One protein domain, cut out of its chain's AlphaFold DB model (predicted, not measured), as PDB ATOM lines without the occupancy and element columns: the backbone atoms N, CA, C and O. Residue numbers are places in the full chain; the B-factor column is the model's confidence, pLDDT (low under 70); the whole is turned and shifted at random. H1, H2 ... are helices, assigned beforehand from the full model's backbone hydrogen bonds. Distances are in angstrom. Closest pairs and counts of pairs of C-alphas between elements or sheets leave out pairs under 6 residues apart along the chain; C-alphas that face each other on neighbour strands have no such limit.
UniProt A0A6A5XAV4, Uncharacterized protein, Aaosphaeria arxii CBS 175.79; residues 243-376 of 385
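AT A GLANCE: This is residues 243 to 376 of the 385 residues of an uncharacterized protein of Aaosphaeria arxii CBS 175.79 (UniProt A0A6A5XAV4). One helix, H1, forms the middle of a small body, with H2 crossing it on one side and the pair H3 and H4 covering it elsewhere; a helical hairpin, H5 and H6, reaches away from this body as an arm. At the tip of the arm, residues 357 to 362 stick out, and long loops before H1, between H1 and H2 and between H2 and H3 make up much of the rest. The printed part has 134 residues with six named helices, H1 to H6 in order, and no named strand; its class is all helix. It is compact, with a radius of gyration of the C-alphas of 15.4 A and spans of 44 by 38 by 29 A.

HOW THE PARTS SIT: H1, residues 257 to 271, is the hub and touches three helices. H2, residues 287 to 304, touches it with residues 287 to 295 alone, at a steep tilt of 51 degrees, opposite ways; the closest C-alphas, of Thr 262 and Ile 291, are 6.5 A apart. H3, residues 325 to 334, touches H1 at a steep tilt of 51 degrees, opposite ways, with the C-alphas of Val 264 and Val 332 closest at 6.0 A. H4, residues 336 to 343, touches H1 at a steep tilt of 45 degrees, the same way, with the C-alphas of His 260 and Ala 338 closest at 4.9 A. H3 and H4 touch only at the corner, about perpendicular at 75 degrees, with the C-alphas of Val 332 and Ala 338 closest at 5.1 A. H5, residues 346 to 358, and H4 meet only through their link. H5 and H6, residues 361 to 374, form a hairpin: they touch at a shallow tilt of 17 degrees, opposite ways, with the C-alphas of Ala 351 and Phe 367 closest at 4.7 A. H1 and H6 are only just apart, at 8.2 A. Every O i to N i+4 pair is within hydrogen-bond range in H1, H2, H3, H5 and H6, and 3 of 4 are in H4.

IN THESE COORDINATES: H1 begins at C-alpha 257 (123.085, 169.601, 171.270) and is 21.3 A long. H2 is the longest helix, with 18 residues over 25.4 A. H3 measures 13.9 A, H4 10.8 A, H5 18.3 A and H6 19.8 A; H6 ends at C-alpha 374 (111.957, 172.434, 161.686).

THE WHOLE: The C-alphas of Arg 252 and Thr 358, 46.6 A apart, are the two farthest apart. The printed part has no cut. The links H1 to H2, of 15 residues, and H2 to H3, of 20, are long. The mean pLDDT of the printed part is 77.1; 40 residues are under 70, among them residues 324 to 339 and 348 to 359.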
ATOM      1  N   CYS A 243     128.788 154.005 168.715       53.47
ATOM      2  CA  CYS A 243     128.704 154.273 167.282       53.47
ATOM      3  C   CYS A 243     128.882 155.750 166.901       53.47
ATOM      4  O   CYS A 243     129.045 156.036 165.723       53.47
ATOM      5  N   LEU A 244     128.864 156.689 167.857       61.97
ATOM      6  CA  LEU A 244     129.208 158.097 167.610       61.97
ATOM      7  C   LEU A 244     130.698 158.392 167.842       61.97
ATOM      8  O   LEU A 244     131.159 159.505 167.576       61.97
ATOM      9  N   GLN A 245     131.464 157.408 168.329       63.53
ATOM     10  CA  GLN A 245     132.890 157.550 168.590       63.53
ATOM     11  C   GLN A 245     133.628 157.817 167.271       63.53
ATOM     12  O   GLN A 245     133.731 156.951 166.410       63.53
ATOM     13  N   GLY A 246     134.112 159.050 167.102       67.56
ATOM     14  CA  GLY A 246     134.779 159.512 165.882       67.56
ATOM     15  C   GLY A 246     134.119 160.727 165.230       67.56
ATOM     16  O   GLY A 246     134.812 161.455 164.521       67.56
ATOM     17  N   ILE A 247     132.846 161.014 165.533       77.56
ATOM     18  CA  ILE A 247     132.217 162.289 165.161       77.56
ATOM     19  C   ILE A 247     132.660 163.362 166.156       77.56
ATOM     20  O   ILE A 247     132.506 163.222 167.371       77.56
ATOM     21  N   ARG A 248     133.248 164.442 165.643       81.19
ATOM     22  CA  ARG A 248     133.872 165.501 166.439       81.19
ATOM     23  C   ARG A 248     133.014 166.757 166.433       81.19
ATOM     24  O   ARG A 248     132.740 167.329 165.382       81.19
ATOM     25  N   VAL A 249     132.680 167.224 167.632       81.69
ATOM     26  CA  VAL A 249     132.072 168.534 167.883       81.69
ATOM     27  C   VAL A 249     133.120 169.410 168.564       81.69
ATOM     28  O   VAL A 249     133.652 169.029 169.604       81.69
ATOM     29  N   ASP A 250     133.424 170.582 168.002       81.38
ATOM     30  CA  ASP A 250     134.294 171.553 168.679       81.38
ATOM     31  C   ASP A 250     133.508 172.250 169.795       81.38
ATOM     32  O   ASP A 250     132.818 173.247 169.563       81.38
ATOM     33  N   THR A 251     133.600 171.707 171.009       82.19
ATOM     34  CA  THR A 251     132.818 172.152 172.172       82.19
ATOM     35  C   THR A 251     133.134 173.573 172.634       82.19
ATOM     36  O   THR A 251     132.362 174.156 173.390       82.19
ATOM     37  N   ARG A 252     134.232 174.166 172.146       82.94
ATOM     38  CA  ARG A 252     134.583 175.573 172.396       82.94
ATOM     39  C   ARG A 252     133.697 176.546 171.620       82.94
ATOM     40  O   ARG A 252     133.603 177.709 171.995       82.94
ATOM     41  N   ILE A 253     133.094 176.089 170.522       82.31
ATOM     42  CA  ILE A 253     132.298 176.915 169.599       82.31
ATOM     43  C   ILE A 253     130.848 176.428 169.553       82.31
ATOM     44  O   ILE A 253     129.925 177.233 169.478       82.31
ATOM     45  N   MET A 254     130.636 175.113 169.610       83.88
ATOM     46  CA  MET A 254     129.328 174.485 169.459       83.88
ATOM     47  C   MET A 254     128.970 173.650 170.687       83.88
ATOM     48  O   MET A 254     129.780 172.906 171.221       83.88
ATOM     49  N   LYS A 255     127.708 173.699 171.103       82.56
ATOM     50  CA  LYS A 255     127.150 172.795 172.121       82.56
ATOM     51  C   LYS A 255     127.001 171.359 171.579       82.56
ATOM     52  O   LYS A 255     126.667 171.211 170.402       82.56
ATOM     53  N   PRO A 256     127.104 170.310 172.417       78.81
ATOM     54  CA  PRO A 256     126.792 168.925 172.027       78.81
ATOM     55  C   PRO A 256     125.373 168.726 171.475       78.81
ATOM     56  O   PRO A 256     125.104 167.779 170.739       78.81
ATOM     57  N   SER A 257     124.444 169.624 171.803       81.75
ATOM     58  CA  SER A 257     123.085 169.601 171.270       81.75
ATOM     59  C   SER A 257     123.014 169.807 169.750       81.75
ATOM     60  O   SER A 257     122.109 169.265 169.121       81.75
ATOM     61  N   HIS A 258     123.991 170.494 169.144       84.38
ATOM     62  CA  HIS A 258     124.056 170.654 167.687       84.38
ATOM     63  C   HIS A 258     124.232 169.308 166.979       84.38
ATOM     64  O   HIS A 258     123.584 169.077 165.969       84.38
ATOM     65  N   LEU A 259     125.023 168.385 167.542       85.69
ATOM     66  CA  LEU A 259     125.180 167.033 166.993       85.69
ATOM     67  C   LEU A 259     123.849 166.282 166.953       85.69
ATOM     68  O   LEU A 259     123.489 165.724 165.922       85.69
ATOM     69  N   HIS A 260     123.106 166.300 168.060       81.31
ATOM     70  CA  HIS A 260     121.812 165.625 168.151       81.31
ATOM     71  C   HIS A 260     120.818 166.189 167.137       81.31
ATOM     72  O   HIS A 260     120.104 165.435 166.483       81.31
ATOM     73  N   TRP A 261     120.805 167.507 166.957       85.44
ATOM     74  CA  TRP A 261     119.951 168.142 165.965       85.44
ATOM     75  C   TRP A 261     120.367 167.865 164.531       85.44
ATOM     76  O   TRP A 261     119.503 167.593 163.710       85.44
ATOM     77  N   THR A 262     121.666 167.868 164.231       88.50
ATOM     78  CA  THR A 262     122.178 167.484 162.912       88.50
ATOM     79  C   THR A 262     121.806 166.040 162.582       88.50
ATOM     80  O   THR A 262     121.364 165.766 161.471       88.50
ATOM     81  N   ILE A 263     121.922 165.129 163.551       84.25
ATOM     82  CA  ILE A 263     121.513 163.726 163.414       84.25
ATOM     83  C   ILE A 263     120.010 163.616 163.141       84.25
ATOM     84  O   ILE A 263     119.611 162.950 162.189       84.25
ATOM     85  N   VAL A 264     119.175 164.292 163.936       80.94
ATOM     86  CA  VAL A 264     117.717 164.301 163.741       80.94
ATOM     87  C   VAL A 264     117.347 164.929 162.400       80.94
ATOM     88  O   VAL A 264     116.503 164.393 161.694       80.94
ATOM     89  N   GLY A 265     117.987 166.029 162.010       83.81
ATOM     90  CA  GLY A 265     117.755 166.682 160.728       83.81
ATOM     91  C   GLY A 265     118.107 165.771 159.557       83.81
ATOM     92  O   GLY A 265     117.275 165.578 158.674       83.81
ATOM     93  N   ALA A 266     119.287 165.141 159.590       84.38
ATOM     94  CA  ALA A 266     119.692 164.160 158.587       84.38
ATOM     95  C   ALA A 266     118.674 163.017 158.489       84.38
ATOM     96  O   ALA A 266     118.238 162.639 157.402       84.38
ATOM     97  N   HIS A 267     118.248 162.519 159.651       81.38
ATOM     98  CA  HIS A 267     117.285 161.437 159.765       81.38
ATOM     99  C   HIS A 267     115.938 161.789 159.123       81.38
ATOM    100  O   HIS A 267     115.447 161.095 158.233       81.38
ATOM    101  N   ARG A 268     115.349 162.913 159.530       73.88
ATOM    102  CA  ARG A 268     114.017 163.324 159.079       73.88
ATOM    103  C   ARG A 268     114.003 163.755 157.620       73.88
ATOM    104  O   ARG A 268     113.057 163.417 156.912       73.88
ATOM    105  N   GLN A 269     115.050 164.429 157.149       76.19
ATOM    106  CA  GLN A 269     115.155 164.817 155.744       76.19
ATOM    107  C   GLN A 269     115.282 163.616 154.809       76.19
ATOM    108  O   GLN A 269     114.764 163.667 153.695       76.19
ATOM    109  N   TYR A 270     115.948 162.547 155.259       73.19
ATOM    110  CA  TYR A 270     116.029 161.301 154.503       73.19
ATOM    111  C   TYR A 270     114.660 160.617 154.403       73.19
ATOM    112  O   TYR A 270     114.248 160.242 153.311       73.19
ATOM    113  N   VAL A 271     113.919 160.513 155.515       62.88
ATOM    114  CA  VAL A 271     112.579 159.881 155.543       62.88
ATOM    115  C   VAL A 271     111.560 160.624 154.701       62.88
ATOM    116  O   VAL A 271     110.736 159.995 154.052       62.88
ATOM    117  N   MET A 272     111.586 161.952 154.725       63.00
ATOM    118  CA  MET A 272     110.623 162.764 153.976       63.00
ATOM    119  C   MET A 272     111.047 162.999 152.519       63.00
ATOM    120  O   MET A 272     110.369 163.736 151.810       63.00
ATOM    121  N   ASP A 273     112.173 162.414 152.085       65.19
ATOM    122  CA  ASP A 273     112.786 162.600 150.760       65.19
ATOM    123  C   ASP A 273     112.993 164.083 150.391       65.19
ATOM    124  O   ASP A 273     112.930 164.491 149.235       65.19
ATOM    125  N   THR A 274     113.248 164.925 151.398       67.31
ATOM    126  CA  THR A 274     113.457 166.371 151.209       67.31
ATOM    127  C   THR A 274     114.914 166.722 150.921       67.31
ATOM    128  O   THR A 274     115.224 167.875 150.629       67.31
ATOM    129  N   TYR A 275     115.827 165.758 151.065       76.50
ATOM    130  CA  TYR A 275     117.247 165.941 150.788       76.50
ATOM    131  C   TYR A 275     117.852 164.685 150.164       76.50
ATOM    132  O   TYR A 275     117.720 163.576 150.687       76.50
ATOM    133  N   VAL A 276     118.579 164.869 149.063       80.88
ATOM    134  CA  VAL A 276     119.297 163.786 148.391       80.88
ATOM    135  C   VAL A 276     120.667 163.628 149.039       80.88
ATOM    136  O   VAL A 276     121.598 164.378 148.754       80.88
ATOM    137  N   PHE A 277     120.796 162.635 149.919       84.12
ATOM    138  CA  PHE A 277     122.070 162.355 150.574       84.12
ATOM    139  C   PHE A 277     123.094 161.762 149.596       84.12
ATOM    140  O   PHE A 277     122.730 160.930 148.753       84.12
ATOM    141  N   PRO A 278     124.376 162.150 149.723       85.88
ATOM    142  CA  PRO A 278     125.461 161.537 148.972       85.88
ATOM    143  C   PRO A 278     125.559 160.049 149.307       85.88
ATOM    144  O   PRO A 278     125.253 159.626 150.426       85.88
ATOM    145  N   LYS A 279     125.991 159.261 148.324       83.81
ATOM    146  CA  LYS A 279     126.073 157.804 148.418       83.81
ATOM    147  C   LYS A 279     127.484 157.316 148.123       83.81
ATOM    148  O   LYS A 279     128.190 157.941 147.336       83.81
ATOM    149  N   ASN A 280     127.870 156.202 148.734       78.06
ATOM    150  CA  ASN A 280     129.087 155.474 148.375       78.06
ATOM    151  C   ASN A 280     128.895 154.686 147.055       78.06
ATOM    152  O   ASN A 280     127.800 154.659 146.483       78.06
ATOM    153  N   ASP A 281     129.938 153.983 146.606       74.94
ATOM    154  CA  ASP A 281     129.921 153.172 145.374       74.94
ATOM    155  C   ASP A 281     128.882 152.037 145.390       74.94
ATOM    156  O   ASP A 281     128.480 151.523 144.348       74.94
ATOM    157  N   ARG A 282     128.409 151.648 146.579       66.06
ATOM    158  CA  ARG A 282     127.348 150.649 146.778       66.06
ATOM    159  C   ARG A 282     125.946 151.271 146.781       66.06
ATOM    160  O   ARG A 282     124.961 150.573 147.012       66.06
ATOM    161  N   GLY A 283     125.833 152.578 146.542       69.31
ATOM    162  CA  GLY A 283     124.569 153.310 146.538       69.31
ATOM    163  C   GLY A 283     123.982 153.559 147.933       69.31
ATOM    164  O   GLY A 283     122.797 153.895 148.041       69.31
ATOM    165  N   GLU A 284     124.774 153.398 148.995       67.62
ATOM    166  CA  GLU A 284     124.347 153.575 150.390       67.62
ATOM    167  C   GLU A 284     124.637 155.011 150.842       67.62
ATOM    168  O   GLU A 284     125.723 155.515 150.542       67.62
ATOM    169  N   PRO A 285     123.705 155.689 151.537       76.06
ATOM    170  CA  PRO A 285     123.962 157.023 152.066       76.06
ATOM    171  C   PRO A 285     125.142 157.031 153.044       76.06
ATOM    172  O   PRO A 285     125.193 156.204 153.948       76.06
ATOM    173  N   ILE A 286     126.050 157.997 152.904       84.94
ATOM    174  CA  ILE A 286     127.222 158.156 153.787       84.94
ATOM    175  C   ILE A 286     126.933 159.147 154.921       84.94
ATOM    176  O   ILE A 286     127.530 160.226 155.001       84.94
ATOM    177  N   PHE A 287     125.981 158.803 155.800       85.88
ATOM    178  CA  PHE A 287     125.474 159.726 156.825       85.88
ATOM    179  C   PHE A 287     126.568 160.225 157.769       85.88
ATOM    180  O   PHE A 287     126.584 161.409 158.092       85.88
ATOM    181  N   GLY A 288     127.508 159.366 158.175       87.06
ATOM    182  CA  GLY A 288     128.594 159.755 159.082       87.06
ATOM    183  C   GLY A 288     129.448 160.902 158.527       87.06
ATOM    184  O   GLY A 288     129.639 161.921 159.195       87.06
ATOM    185  N   ASN A 289     129.888 160.777 157.269       90.38
ATOM    186  CA  ASN A 289     130.671 161.815 156.593       90.38
ATOM    187  C   ASN A 289     129.847 163.099 156.420       90.38
ATOM    188  O   ASN A 289     130.307 164.190 156.752       90.38
ATOM    189  N   TRP A 290     128.598 162.964 155.962       93.31
ATOM    190  CA  TRP A 290     127.700 164.104 155.794       93.31
ATOM    191  C   TRP A 290     127.489 164.868 157.109       93.31
ATOM    192  O   TRP A 290     127.635 166.089 157.134       93.31
ATOM    193  N   ILE A 291     127.228 164.159 158.213       92.56
ATOM    194  CA  ILE A 291     127.031 164.745 159.546       92.56
ATOM    195  C   ILE A 291     128.284 165.502 159.986       92.56
ATOM    196  O   ILE A 291     128.177 166.649 160.418       92.56
ATOM    197  N   GLN A 292     129.474 164.908 159.842       92.88
ATOM    198  CA  GLN A 292     130.721 165.572 160.224       92.88
ATOM    199  C   GLN A 292     130.961 166.850 159.413       92.88
ATOM    200  O   GLN A 292     131.278 167.892 159.986       92.88
ATOM    201  N   GLN A 293     130.781 166.796 158.092       94.12
ATOM    202  CA  GLN A 293     130.952 167.973 157.242       94.12
ATOM    203  C   GLN A 293     129.919 169.054 157.544       94.12
ATOM    204  O   GLN A 293     130.256 170.238 157.546       94.12
ATOM    205  N   HIS A 294     128.681 168.663 157.845       92.94
ATOM    206  CA  HIS A 294     127.651 169.621 158.203       92.94
ATOM    207  C   HIS A 294     127.966 170.314 159.538       92.94
ATOM    208  O   HIS A 294     127.820 171.532 159.639       92.94
ATOM    209  N   LEU A 295     128.491 169.589 160.530       91.38
ATOM    210  CA  LEU A 295     128.970 170.178 161.788       91.38
ATOM    211  C   LEU A 295     130.152 171.128 161.572       91.38
ATOM    212  O   LEU A 295     130.189 172.206 162.166       91.38
ATOM    213  N   ASP A 296     131.096 170.771 160.702       92.44
ATOM    214  CA  ASP A 296     132.213 171.653 160.357       92.44
ATOM    215  C   ASP A 296     131.724 172.937 159.673       92.44
ATOM    216  O   ASP A 296     132.189 174.032 159.991       92.44
ATOM    217  N   HIS A 297     130.733 172.827 158.785       92.38
ATOM    218  CA  HIS A 297     130.079 173.977 158.159       92.38
ATOM    219  C   HIS A 297     129.351 174.855 159.178       92.38
ATOM    220  O   HIS A 297     129.496 176.079 159.165       92.38
ATOM    221  N   MET A 298     128.606 174.245 160.106       90.25
ATOM    222  CA  MET A 298     127.960 174.970 161.200       90.25
ATOM    223  C   MET A 298     128.994 175.730 162.029       90.25
ATOM    224  O   MET A 298     128.797 176.913 162.300       90.25
ATOM    225  N   LYS A 299     130.125 175.101 162.369       90.88
ATOM    226  CA  LYS A 299     131.238 175.759 163.067       90.88
ATOM    227  C   LYS A 299     131.736 176.988 162.305       90.88
ATOM    228  O   LYS A 299     131.898 178.039 162.924       90.88
ATOM    229  N   LEU A 300     131.944 176.884 160.990       91.19
ATOM    230  CA  LEU A 300     132.356 178.022 160.162       91.19
ATOM    231  C   LEU A 300     131.313 179.147 160.193       91.19
ATOM    232  O   LEU A 300     131.677 180.306 160.385       91.19
ATOM    233  N   CYS A 301     130.023 178.815 160.098       89.31
ATOM    234  CA  CYS A 301     128.935 179.790 160.224       89.31
ATOM    235  C   CYS A 301     128.932 180.475 161.603       89.31
ATOM    236  O   CYS A 301     128.765 181.694 161.687       89.31
ATOM    237  N   PHE A 302     129.160 179.714 162.682       87.12
ATOM    238  CA  PHE A 302     129.277 180.240 164.046       87.12
ATOM    239  C   PHE A 302     130.444 181.216 164.193       87.12
ATOM    240  O   PHE A 302     130.268 182.307 164.733       87.12
ATOM    241  N   GLN A 303     131.616 180.853 163.669       88.62
ATOM    242  CA  GLN A 303     132.809 181.699 163.708       88.62
ATOM    243  C   GLN A 303     132.639 182.972 162.871       88.62
ATOM    244  O   GLN A 303     132.985 184.057 163.332       88.62
ATOM    245  N   ALA A 304     132.061 182.858 161.673       88.00
ATOM    246  CA  ALA A 304     131.823 183.983 160.767       88.00
ATOM    247  C   ALA A 304     130.617 184.854 161.161       88.00
ATOM    248  O   ALA A 304     130.388 185.903 160.563       88.00
ATOM    249  N   ARG A 305     129.817 184.401 162.132       85.38
ATOM    250  CA  ARG A 305     128.526 184.983 162.518       85.38
ATOM    251  C   ARG A 305     127.567 185.214 161.341       85.38
ATOM    252  O   ARG A 305     126.818 186.191 161.314       85.38
ATOM    253  N   LYS A 306     127.607 184.327 160.347       85.19
ATOM    254  CA  LYS A 306     126.849 184.445 159.098       85.19
ATOM    255  C   LYS A 306     126.392 183.067 158.644       85.19
ATOM    256  O   LYS A 306     127.175 182.124 158.653       85.19
ATOM    257  N   ARG A 307     125.136 182.970 158.205       81.94
ATOM    258  CA  ARG A 307     124.601 181.759 157.577       81.94
ATOM    259  C   ARG A 307     125.048 181.685 156.115       81.94
ATOM    260  O   ARG A 307     124.973 182.680 155.394       81.94
ATOM    261  N   SER A 308     125.477 180.507 155.691       86.19
ATOM    262  CA  SER A 308     125.722 180.158 154.293       86.19
ATOM    263  C   SER A 308     125.173 178.767 153.996       86.19
ATOM    264  O   SER A 308     124.931 177.972 154.914       86.19
ATOM    265  N   ASP A 309     124.962 178.488 152.714       87.12
ATOM    266  CA  ASP A 309     124.473 177.192 152.264       87.12
ATOM    267  C   ASP A 309     125.542 176.118 152.449       87.12
ATOM    268  O   ASP A 309     126.735 176.352 152.247       87.12
ATOM    269  N   PHE A 310     125.099 174.939 152.873       89.81
ATOM    270  CA  PHE A 310     125.967 173.786 153.050       89.81
ATOM    271  C   PHE A 310     126.151 173.063 151.714       89.81
ATOM    272  O   PHE A 310     125.172 172.669 151.080       89.81
ATOM    273  N   VAL A 311     127.406 172.843 151.324       90.31
ATOM    274  CA  VAL A 311     127.778 172.055 150.146       90.31
ATOM    275  C   VAL A 311     128.614 170.872 150.613       90.31
ATOM    276  O   VAL A 311     129.635 171.050 151.273       90.31
ATOM    277  N   PHE A 312     128.158 169.666 150.290       92.00
ATOM    278  CA  PHE A 312     128.862 168.438 150.635       92.00
ATOM    279  C   PHE A 312     130.042 168.197 149.685       92.00
ATOM    280  O   PHE A 312     129.874 168.247 148.466       92.00
ATOM    281  N   ASP A 313     131.211 167.880 150.241       91.44
ATOM    282  CA  ASP A 313     132.411 167.508 149.494       91.44
ATOM    283  C   ASP A 313     132.617 165.987 149.549       91.44
ATOM    284  O   ASP A 313     132.945 165.414 150.591       91.44
ATOM    285  N   LYS A 314     132.425 165.318 148.409       85.88
ATOM    286  CA  LYS A 314     132.570 163.859 148.290       85.88
ATOM    287  C   LYS A 314     134.017 163.375 148.410       85.88
ATOM    288  O   LYS A 314     134.227 162.231 148.802       85.88
ATOM    289  N   ASP A 315     134.991 164.225 148.084       86.94
ATOM    290  CA  ASP A 315     136.409 163.859 148.027       86.94
ATOM    291  C   ASP A 315     137.096 164.096 149.383       86.94
ATOM    292  O   ASP A 315     138.225 163.654 149.633       86.94
ATOM    293  N   ARG A 316     136.391 164.755 150.313       87.56
ATOM    294  CA  ARG A 316     136.865 164.987 151.671       87.56
ATOM    295  C   ARG A 316     136.983 163.675 152.442       87.56
ATOM    296  O   ARG A 316     135.999 163.002 152.752       87.56
ATOM    297  N   LYS A 317     138.223 163.359 152.824       83.62
ATOM    298  CA  LYS A 317     138.546 162.194 153.654       83.62
ATOM    299  C   LYS A 317     137.816 162.264 154.994       83.62
ATOM    300  O   LYS A 317     137.920 163.256 155.718       83.62
ATOM    301  N   TYR A 318     137.156 161.169 155.343       85.44
ATOM    302  CA  TYR A 318     136.462 160.976 156.607       85.44
ATOM    303  C   TYR A 318     136.918 159.661 157.239       85.44
ATOM    304  O   TYR A 318     136.984 158.636 156.568       85.44
ATOM    305  N   SER A 319     137.271 159.712 158.522       81.12
ATOM    306  CA  SER A 319     137.748 158.564 159.307       81.12
ATOM    307  C   SER A 319     136.854 158.248 160.507       81.12
ATOM    308  O   SER A 319     137.232 157.450 161.363       81.12
ATOM    309  N   GLY A 320     135.700 158.911 160.607       79.06
ATOM    310  CA  GLY A 320     134.711 158.619 161.636       79.06
ATOM    311  C   GLY A 320     133.853 157.397 161.281       79.06
ATOM    312  O   GLY A 320     134.081 156.746 160.259       79.06
ATOM    313  N   PRO A 321     132.851 157.080 162.116       75.12
ATOM    314  CA  PRO A 321     131.970 155.941 161.898       75.12
ATOM    315  C   PRO A 321     131.165 156.113 160.611       75.12
ATOM    316  O   PRO A 321     130.613 157.191 160.361       75.12
ATOM    317  N   ASP A 322     131.078 155.049 159.816       73.12
ATOM    318  CA  ASP A 322     130.083 154.966 158.753       73.12
ATOM    319  C   ASP A 322     128.736 154.659 159.406       73.12
ATOM    320  O   ASP A 322     128.576 153.615 160.040       73.12
ATOM    321  N   LEU A 323     127.827 155.630 159.343       71.00
ATOM    322  CA  LEU A 323     126.499 155.509 159.923       71.00
ATOM    323  C   LEU A 323     125.539 155.073 158.831       71.00
ATOM    324  O   LEU A 323     125.345 155.804 157.860       71.00
ATOM    325  N   ASP A 324     124.908 153.920 159.019       64.88
ATOM    326  CA  ASP A 324     123.761 153.526 158.216       64.88
ATOM    327  C   ASP A 324     122.459 154.133 158.764       64.88
ATOM    328  O   ASP A 324     122.399 154.746 159.838       64.88
ATOM    329  N   TRP A 325     121.386 153.980 157.990       62.50
ATOM    330  CA  TRP A 325     120.068 154.471 158.370       62.50
ATOM    331  C   TRP A 325     119.555 153.877 159.691       62.50
ATOM    332  O   TRP A 325     118.906 154.566 160.488       62.50
ATOM    333  N   THR A 326     119.844 152.603 159.943       56.94
ATOM    334  CA  THR A 326     119.378 151.907 161.140       56.94
ATOM    335  C   THR A 326     120.059 152.458 162.383       56.94
ATOM    336  O   THR A 326     119.399 152.727 163.386       56.94
ATOM    337  N   GLN A 327     121.369 152.680 162.316       63.59
ATOM    338  CA  GLN A 327     122.146 153.310 163.377       63.59
ATOM    339  C   GLN A 327     121.655 154.736 163.620       63.59
ATOM    340  O   GLN A 327     121.424 155.112 164.769       63.59
ATOM    341  N   LEU A 328     121.412 155.504 162.554       66.94
ATOM    342  CA  LEU A 328     120.862 156.854 162.654       66.94
ATOM    343  C   LEU A 328     119.491 156.860 163.350       66.94
ATOM    344  O   LEU A 328     119.258 157.650 164.264       66.94
ATOM    345  N   SER A 329     118.610 155.932 162.975       63.53
ATOM    346  CA  SER A 329     117.301 155.749 163.607       63.53
ATOM    347  C   SER A 329     117.422 155.353 165.075       63.53
ATOM    348  O   SER A 329     116.742 155.925 165.921       63.53
ATOM    349  N   ALA A 330     118.319 154.425 165.412       57.03
ATOM    350  CA  ALA A 330     118.550 154.024 166.796       57.03
ATOM    351  C   ALA A 330     119.003 155.207 167.667       57.03
ATOM    352  O   ALA A 330     118.547 155.330 168.801       57.03
ATOM    353  N   ILE A 331     119.836 156.105 167.132       65.50
ATOM    354  CA  ILE A 331     120.278 157.311 167.846       65.50
ATOM    355  C   ILE A 331     119.106 158.271 168.087       65.50
ATOM    356  O   ILE A 331     118.927 158.748 169.207       65.50
ATOM    357  N   VAL A 332     118.298 158.544 167.058       66.38
ATOM    358  CA  VAL A 332     117.148 159.461 167.157       66.38
ATOM    359  C   VAL A 332     116.114 158.971 168.169       66.38
ATOM    360  O   VAL A 332     115.513 159.781 168.873       66.38
ATOM    361  N   LEU A 333     115.926 157.655 168.255       57.91
ATOM    362  CA  LEU A 333     114.994 157.045 169.199       57.91
ATOM    363  C   LEU A 333     115.583 156.918 170.593       57.91
ATOM    364  O   LEU A 333     114.847 157.089 171.554       57.91
ATOM    365  N   GLY A 334     116.873 156.598 170.695       53.19
ATOM    366  CA  GLY A 334     117.523 156.222 171.945       53.19
ATOM    367  C   GLY A 334     118.074 157.364 172.778       53.19
ATOM    368  O   GLY A 334     118.172 157.221 173.988       53.19
ATOM    369  N   ALA A 335     118.422 158.497 172.174       61.12
ATOM    370  CA  ALA A 335     118.949 159.624 172.930       61.12
ATOM    371  C   ALA A 335     117.828 160.606 173.291       61.12
ATOM    372  O   ALA A 335     117.263 161.246 172.405       61.12
ATOM    373  N   ASP A 336     117.574 160.819 174.584       60.44
ATOM    374  CA  ASP A 336     116.604 161.809 175.089       60.44
ATOM    375  C   ASP A 336     116.788 163.200 174.462       60.44
ATOM    376  O   ASP A 336     115.832 163.862 174.040       60.44
ATOM    377  N   ASN A 337     118.046 163.621 174.306       65.62
ATOM    378  CA  ASN A 337     118.387 164.876 173.645       65.62
ATOM    379  C   ASN A 337     118.003 164.881 172.158       65.62
ATOM    380  O   ASN A 337     117.543 165.906 171.661       65.62
ATOM    381  N   ALA A 338     118.159 163.761 171.445       66.50
ATOM    382  CA  ALA A 338     117.713 163.646 170.057       66.50
ATOM    383  C   ALA A 338     116.183 163.620 169.969       66.50
ATOM    384  O   ALA A 338     115.611 164.291 169.112       66.50
ATOM    385  N   ARG A 339     115.503 162.944 170.899       65.38
ATOM    386  CA  ARG A 339     114.039 162.897 170.952       65.38
ATOM    387  C   ARG A 339     113.422 164.282 171.107       65.38
ATOM    388  O   ARG A 339     112.469 164.595 170.398       65.38
ATOM    389  N   LYS A 340     113.990 165.139 171.964       72.44
ATOM    390  CA  LYS A 340     113.560 166.543 172.089       72.44
ATOM    391  C   LYS A 340     113.552 167.254 170.733       72.44
ATOM    392  O   LYS A 340     112.596 167.956 170.420       72.44
ATOM    393  N   TYR A 341     114.600 167.069 169.931       74.44
ATOM    394  CA  TYR A 341     114.675 167.664 168.598       74.44
ATOM    395  C   TYR A 341     113.773 166.954 167.595       74.44
ATOM    396  O   TYR A 341     113.221 167.622 166.734       74.44
ATOM    397  N   ALA A 342     113.570 165.642 167.716       70.69
ATOM    398  CA  ALA A 342     112.658 164.895 166.857       70.69
ATOM    399  C   ALA A 342     111.217 165.405 166.970       70.69
ATOM    400  O   ALA A 342     110.579 165.593 165.942       70.69
ATOM    401  N   VAL A 343     110.752 165.726 168.183       69.00
ATOM    402  CA  VAL A 343     109.411 166.298 168.414       69.00
ATOM    403  C   VAL A 343     109.215 167.623 167.668       69.00
ATOM    404  O   VAL A 343     108.120 167.933 167.215       69.00
ATOM    405  N   MET A 344     110.280 168.400 167.457       73.19
ATOM    406  CA  MET A 344     110.193 169.653 166.692       73.19
ATOM    407  C   MET A 344     109.877 169.441 165.206       73.19
ATOM    408  O   MET A 344     109.523 170.396 164.516       73.19
ATOM    409  N   TRP A 345     110.027 168.211 164.712       75.62
ATOM    410  CA  TRP A 345     109.692 167.821 163.349       75.62
ATOM    411  C   TRP A 345     108.286 167.227 163.235       75.62
ATOM    412  O   TRP A 345     107.823 167.061 162.110       75.62
ATOM    413  N   ASP A 346     107.596 166.944 164.346       70.88
ATOM    414  CA  ASP A 346     106.284 166.283 164.332       70.88
ATOM    415  C   ASP A 346     105.254 167.094 163.533       70.88
ATOM    416  O   ASP A 346     104.613 166.544 162.644       70.88
ATOM    417  N   ASP A 347     105.197 168.421 163.714       71.69
ATOM    418  CA  ASP A 347     104.316 169.298 162.922       71.69
ATOM    419  C   ASP A 347     104.560 169.156 161.409       71.69
ATOM    420  O   ASP A 347     103.620 169.124 160.611       71.69
ATOM    421  N   ALA A 348     105.834 169.099 160.998       68.31
ATOM    422  CA  ALA A 348     106.219 168.970 159.595       68.31
ATOM    423  C   ALA A 348     105.891 167.576 159.051       68.31
ATOM    424  O   ALA A 348     105.437 167.462 157.916       68.31
ATOM    425  N   ILE A 349     106.066 166.532 159.863       66.19
ATOM    426  CA  ILE A 349     105.676 165.161 159.527       66.19
ATOM    427  C   ILE A 349     104.157 165.075 159.341       66.19
ATOM    428  O   ILE A 349     103.698 164.444 158.395       66.19
ATOM    429  N   ASP A 350     103.375 165.741 160.185       64.75
ATOM    430  CA  ASP A 350     101.908 165.712 160.127       64.75
ATOM    431  C   ASP A 350     101.388 166.414 158.883       64.75
ATOM    432  O   ASP A 350     100.523 165.896 158.175       64.75
ATOM    433  N   ALA A 351     101.974 167.567 158.565       65.75
ATOM    434  CA  ALA A 351     101.675 168.274 157.329       65.75
ATOM    435  C   ALA A 351     102.122 167.484 156.093       65.75
ATOM    436  O   ALA A 351     101.397 167.455 155.102       65.75
ATOM    437  N   TYR A 352     103.269 166.800 156.153       65.94
ATOM    438  CA  TYR A 352     103.716 165.915 155.078       65.94
ATOM    439  C   TYR A 352     102.727 164.774 154.853       65.94
ATOM    440  O   TYR A 352     102.331 164.534 153.721       65.94
ATOM    441  N   ILE A 353     102.288 164.104 155.920       59.91
ATOM    442  CA  ILE A 353     101.285 163.035 155.855       59.91
ATOM    443  C   ILE A 353      99.982 163.567 155.253       59.91
ATOM    444  O   ILE A 353      99.465 162.986 154.304       59.91
ATOM    445  N   THR A 354      99.498 164.711 155.737       63.00
ATOM    446  CA  THR A 354      98.277 165.352 155.225       63.00
ATOM    447  C   THR A 354      98.401 165.673 153.733       63.00
ATOM    448  O   THR A 354      97.497 165.374 152.950       63.00
ATOM    449  N   TYR A 355      99.540 166.228 153.313       66.19
ATOM    450  CA  TYR A 355      99.850 166.451 151.905       66.19
ATOM    451  C   TYR A 355      99.865 165.140 151.115       66.19
ATOM    452  O   TYR A 355      99.222 165.061 150.077       66.19
ATOM    453  N   GLN A 356     100.513 164.086 151.614       59.59
ATOM    454  CA  GLN A 356     100.552 162.794 150.927       59.59
ATOM    455  C   GLN A 356      99.154 162.178 150.746       59.59
ATOM    456  O   GLN A 356      98.898 161.538 149.728       59.59
ATOM    457  N   LEU A 357      98.243 162.389 151.701       53.06
ATOM    458  CA  LEU A 357      96.870 161.878 151.640       53.06
ATOM    459  C   LEU A 357      95.974 162.658 150.669       53.06
ATOM    460  O   LEU A 357      95.047 162.087 150.101       53.06
ATOM    461  N   THR A 358      96.221 163.956 150.497       62.38
ATOM    462  CA  THR A 358      95.314 164.868 149.774       62.38
ATOM    463  C   THR A 358      95.864 165.356 148.436       62.38
ATOM    464  O   THR A 358      95.083 165.746 147.575       62.38
ATOM    465  N   GLN A 359      97.190 165.333 148.267       68.31
ATOM    466  CA  GLN A 359      97.946 165.740 147.078       68.31
ATOM    467  C   GLN A 359      97.518 167.110 146.522       68.31
ATOM    468  O   GLN A 359      97.413 167.288 145.310       68.31
ATOM    469  N   ASN A 360      97.246 168.079 147.403       77.06
ATOM    470  CA  ASN A 360      96.856 169.435 147.016       77.06
ATOM    471  C   ASN A 360      97.920 170.485 147.387       77.06
ATOM    472  O   ASN A 360      98.738 170.291 148.293       77.06
ATOM    473  N   ASP A 361      97.882 171.616 146.681       79.75
ATOM    474  CA  ASP A 361      98.891 172.673 146.793       79.75
ATOM    475  C   ASP A 361      98.875 173.374 148.160       79.75
ATOM    476  O   ASP A 361      99.927 173.746 148.681       79.75
ATOM    477  N   GLU A 362      97.705 173.527 148.783       84.50
ATOM    478  CA  GLU A 362      97.583 174.154 150.106       84.50
ATOM    479  C   GLU A 362      98.331 173.350 151.178       84.50
ATOM    480  O   GLU A 362      99.108 173.911 151.959       84.50
ATOM    481  N   ASN A 363      98.177 172.025 151.164       73.25
ATOM    482  CA  ASN A 363      98.860 171.132 152.093       73.25
ATOM    483  C   ASN A 363     100.357 171.012 151.777       73.25
ATOM    484  O   ASN A 363     101.165 170.911 152.703       73.25
ATOM    485  N   TRP A 364     100.761 171.111 150.503       77.69
ATOM    486  CA  TRP A 364     102.179 171.226 150.138       77.69
ATOM    487  C   TRP A 364     102.820 172.498 150.711       77.69
ATOM    488  O   TRP A 364     103.945 172.468 151.226       77.69
ATOM    489  N   MET A 365     102.106 173.623 150.649       79.62
ATOM    490  CA  MET A 365     102.574 174.902 151.178       79.62
ATOM    491  C   MET A 365     102.644 174.890 152.710       79.62
ATOM    492  O   MET A 365     103.627 175.388 153.275       79.62
ATOM    493  N   ASP A 366     101.669 174.274 153.387       83.31
ATOM    494  CA  ASP A 366     101.714 174.077 154.840       83.31
ATOM    495  C   ASP A 366     102.899 173.197 155.258       83.31
ATOM    496  O   ASP A 366     103.682 173.586 156.136       83.31
ATOM    497  N   PHE A 367     103.101 172.067 154.569       80.12
ATOM    498  CA  PHE A 367     104.266 171.207 154.760       80.12
ATOM    499  C   PHE A 367     105.568 171.989 154.575       80.12
ATOM    500  O   PHE A 367     106.389 172.045 155.490       80.12
ATOM    501  N   SER A 368     105.735 172.675 153.445       79.69
ATOM    502  CA  SER A 368     106.938 173.451 153.119       79.69
ATOM    503  C   SER A 368     107.248 174.535 154.159       79.69
ATOM    504  O   SER A 368     108.414 174.833 154.445       79.69
ATOM    505  N   ARG A 369     106.218 175.156 154.743       86.44
ATOM    506  CA  ARG A 369     106.360 176.146 155.821       86.44
ATOM    507  C   ARG A 369     106.830 175.497 157.123       86.44
ATOM    508  O   ARG A 369     107.782 175.982 157.736       86.44
ATOM    509  N   LYS A 370     106.204 174.393 157.535       84.00
ATOM    510  CA  LYS A 370     106.567 173.663 158.762       84.00
ATOM    511  C   LYS A 370     107.944 173.002 158.652       84.00
ATOM    512  O   LYS A 370     108.709 173.042 159.613       84.00
ATOM    513  N   MET A 371     108.323 172.517 157.470       80.56
ATOM    514  CA  MET A 371     109.659 171.975 157.201       80.56
ATOM    515  C   MET A 371     110.753 173.047 157.322       80.56
ATOM    516  O   MET A 371     111.793 172.836 157.954       80.56
ATOM    517  N   ARG A 372     110.508 174.250 156.782       82.75
ATOM    518  CA  ARG A 372     111.415 175.397 156.965       82.75
ATOM    519  C   ARG A 372     111.594 175.758 158.436       82.75
ATOM    520  O   ARG A 372     112.708 176.048 158.853       82.75
ATOM    521  N   LYS A 373     110.531 175.688 159.239       83.75
ATOM    522  CA  LYS A 373     110.614 175.915 160.689       83.75
ATOM    523  C   LYS A 373     111.450 174.836 161.393       83.75
ATOM    524  O   LYS A 373     112.302 175.180 162.204       83.75
ATOM    525  N   ALA A 374     111.248 173.559 161.062       79.38
ATOM    526  CA  ALA A 374     111.957 172.434 161.686       79.38
ATOM    527  C   ALA A 374     113.463 172.382 161.342       79.38
ATOM    528  O   ALA A 374     114.280 171.948 162.155       79.38
ATOM    529  N   THR A 375     113.845 172.871 160.155       79.00
ATOM    530  CA  THR A 375     115.246 172.947 159.689       79.00
ATOM    531  C   THR A 375     116.027 174.147 160.198       79.00
ATOM    532  O   THR A 375     117.228 174.252 159.937       79.00
ATOM    533  N   VAL A 376     115.394 175.055 160.938       80.19
ATOM    534  CA  VAL A 376     116.118 176.123 161.617       80.19
ATOM    535  C   VAL A 376     116.502 175.652 163.011       80.19
ATOM    536  O   VAL A 376     115.661 175.224 163.800       80.19
TER     537      VAL A 376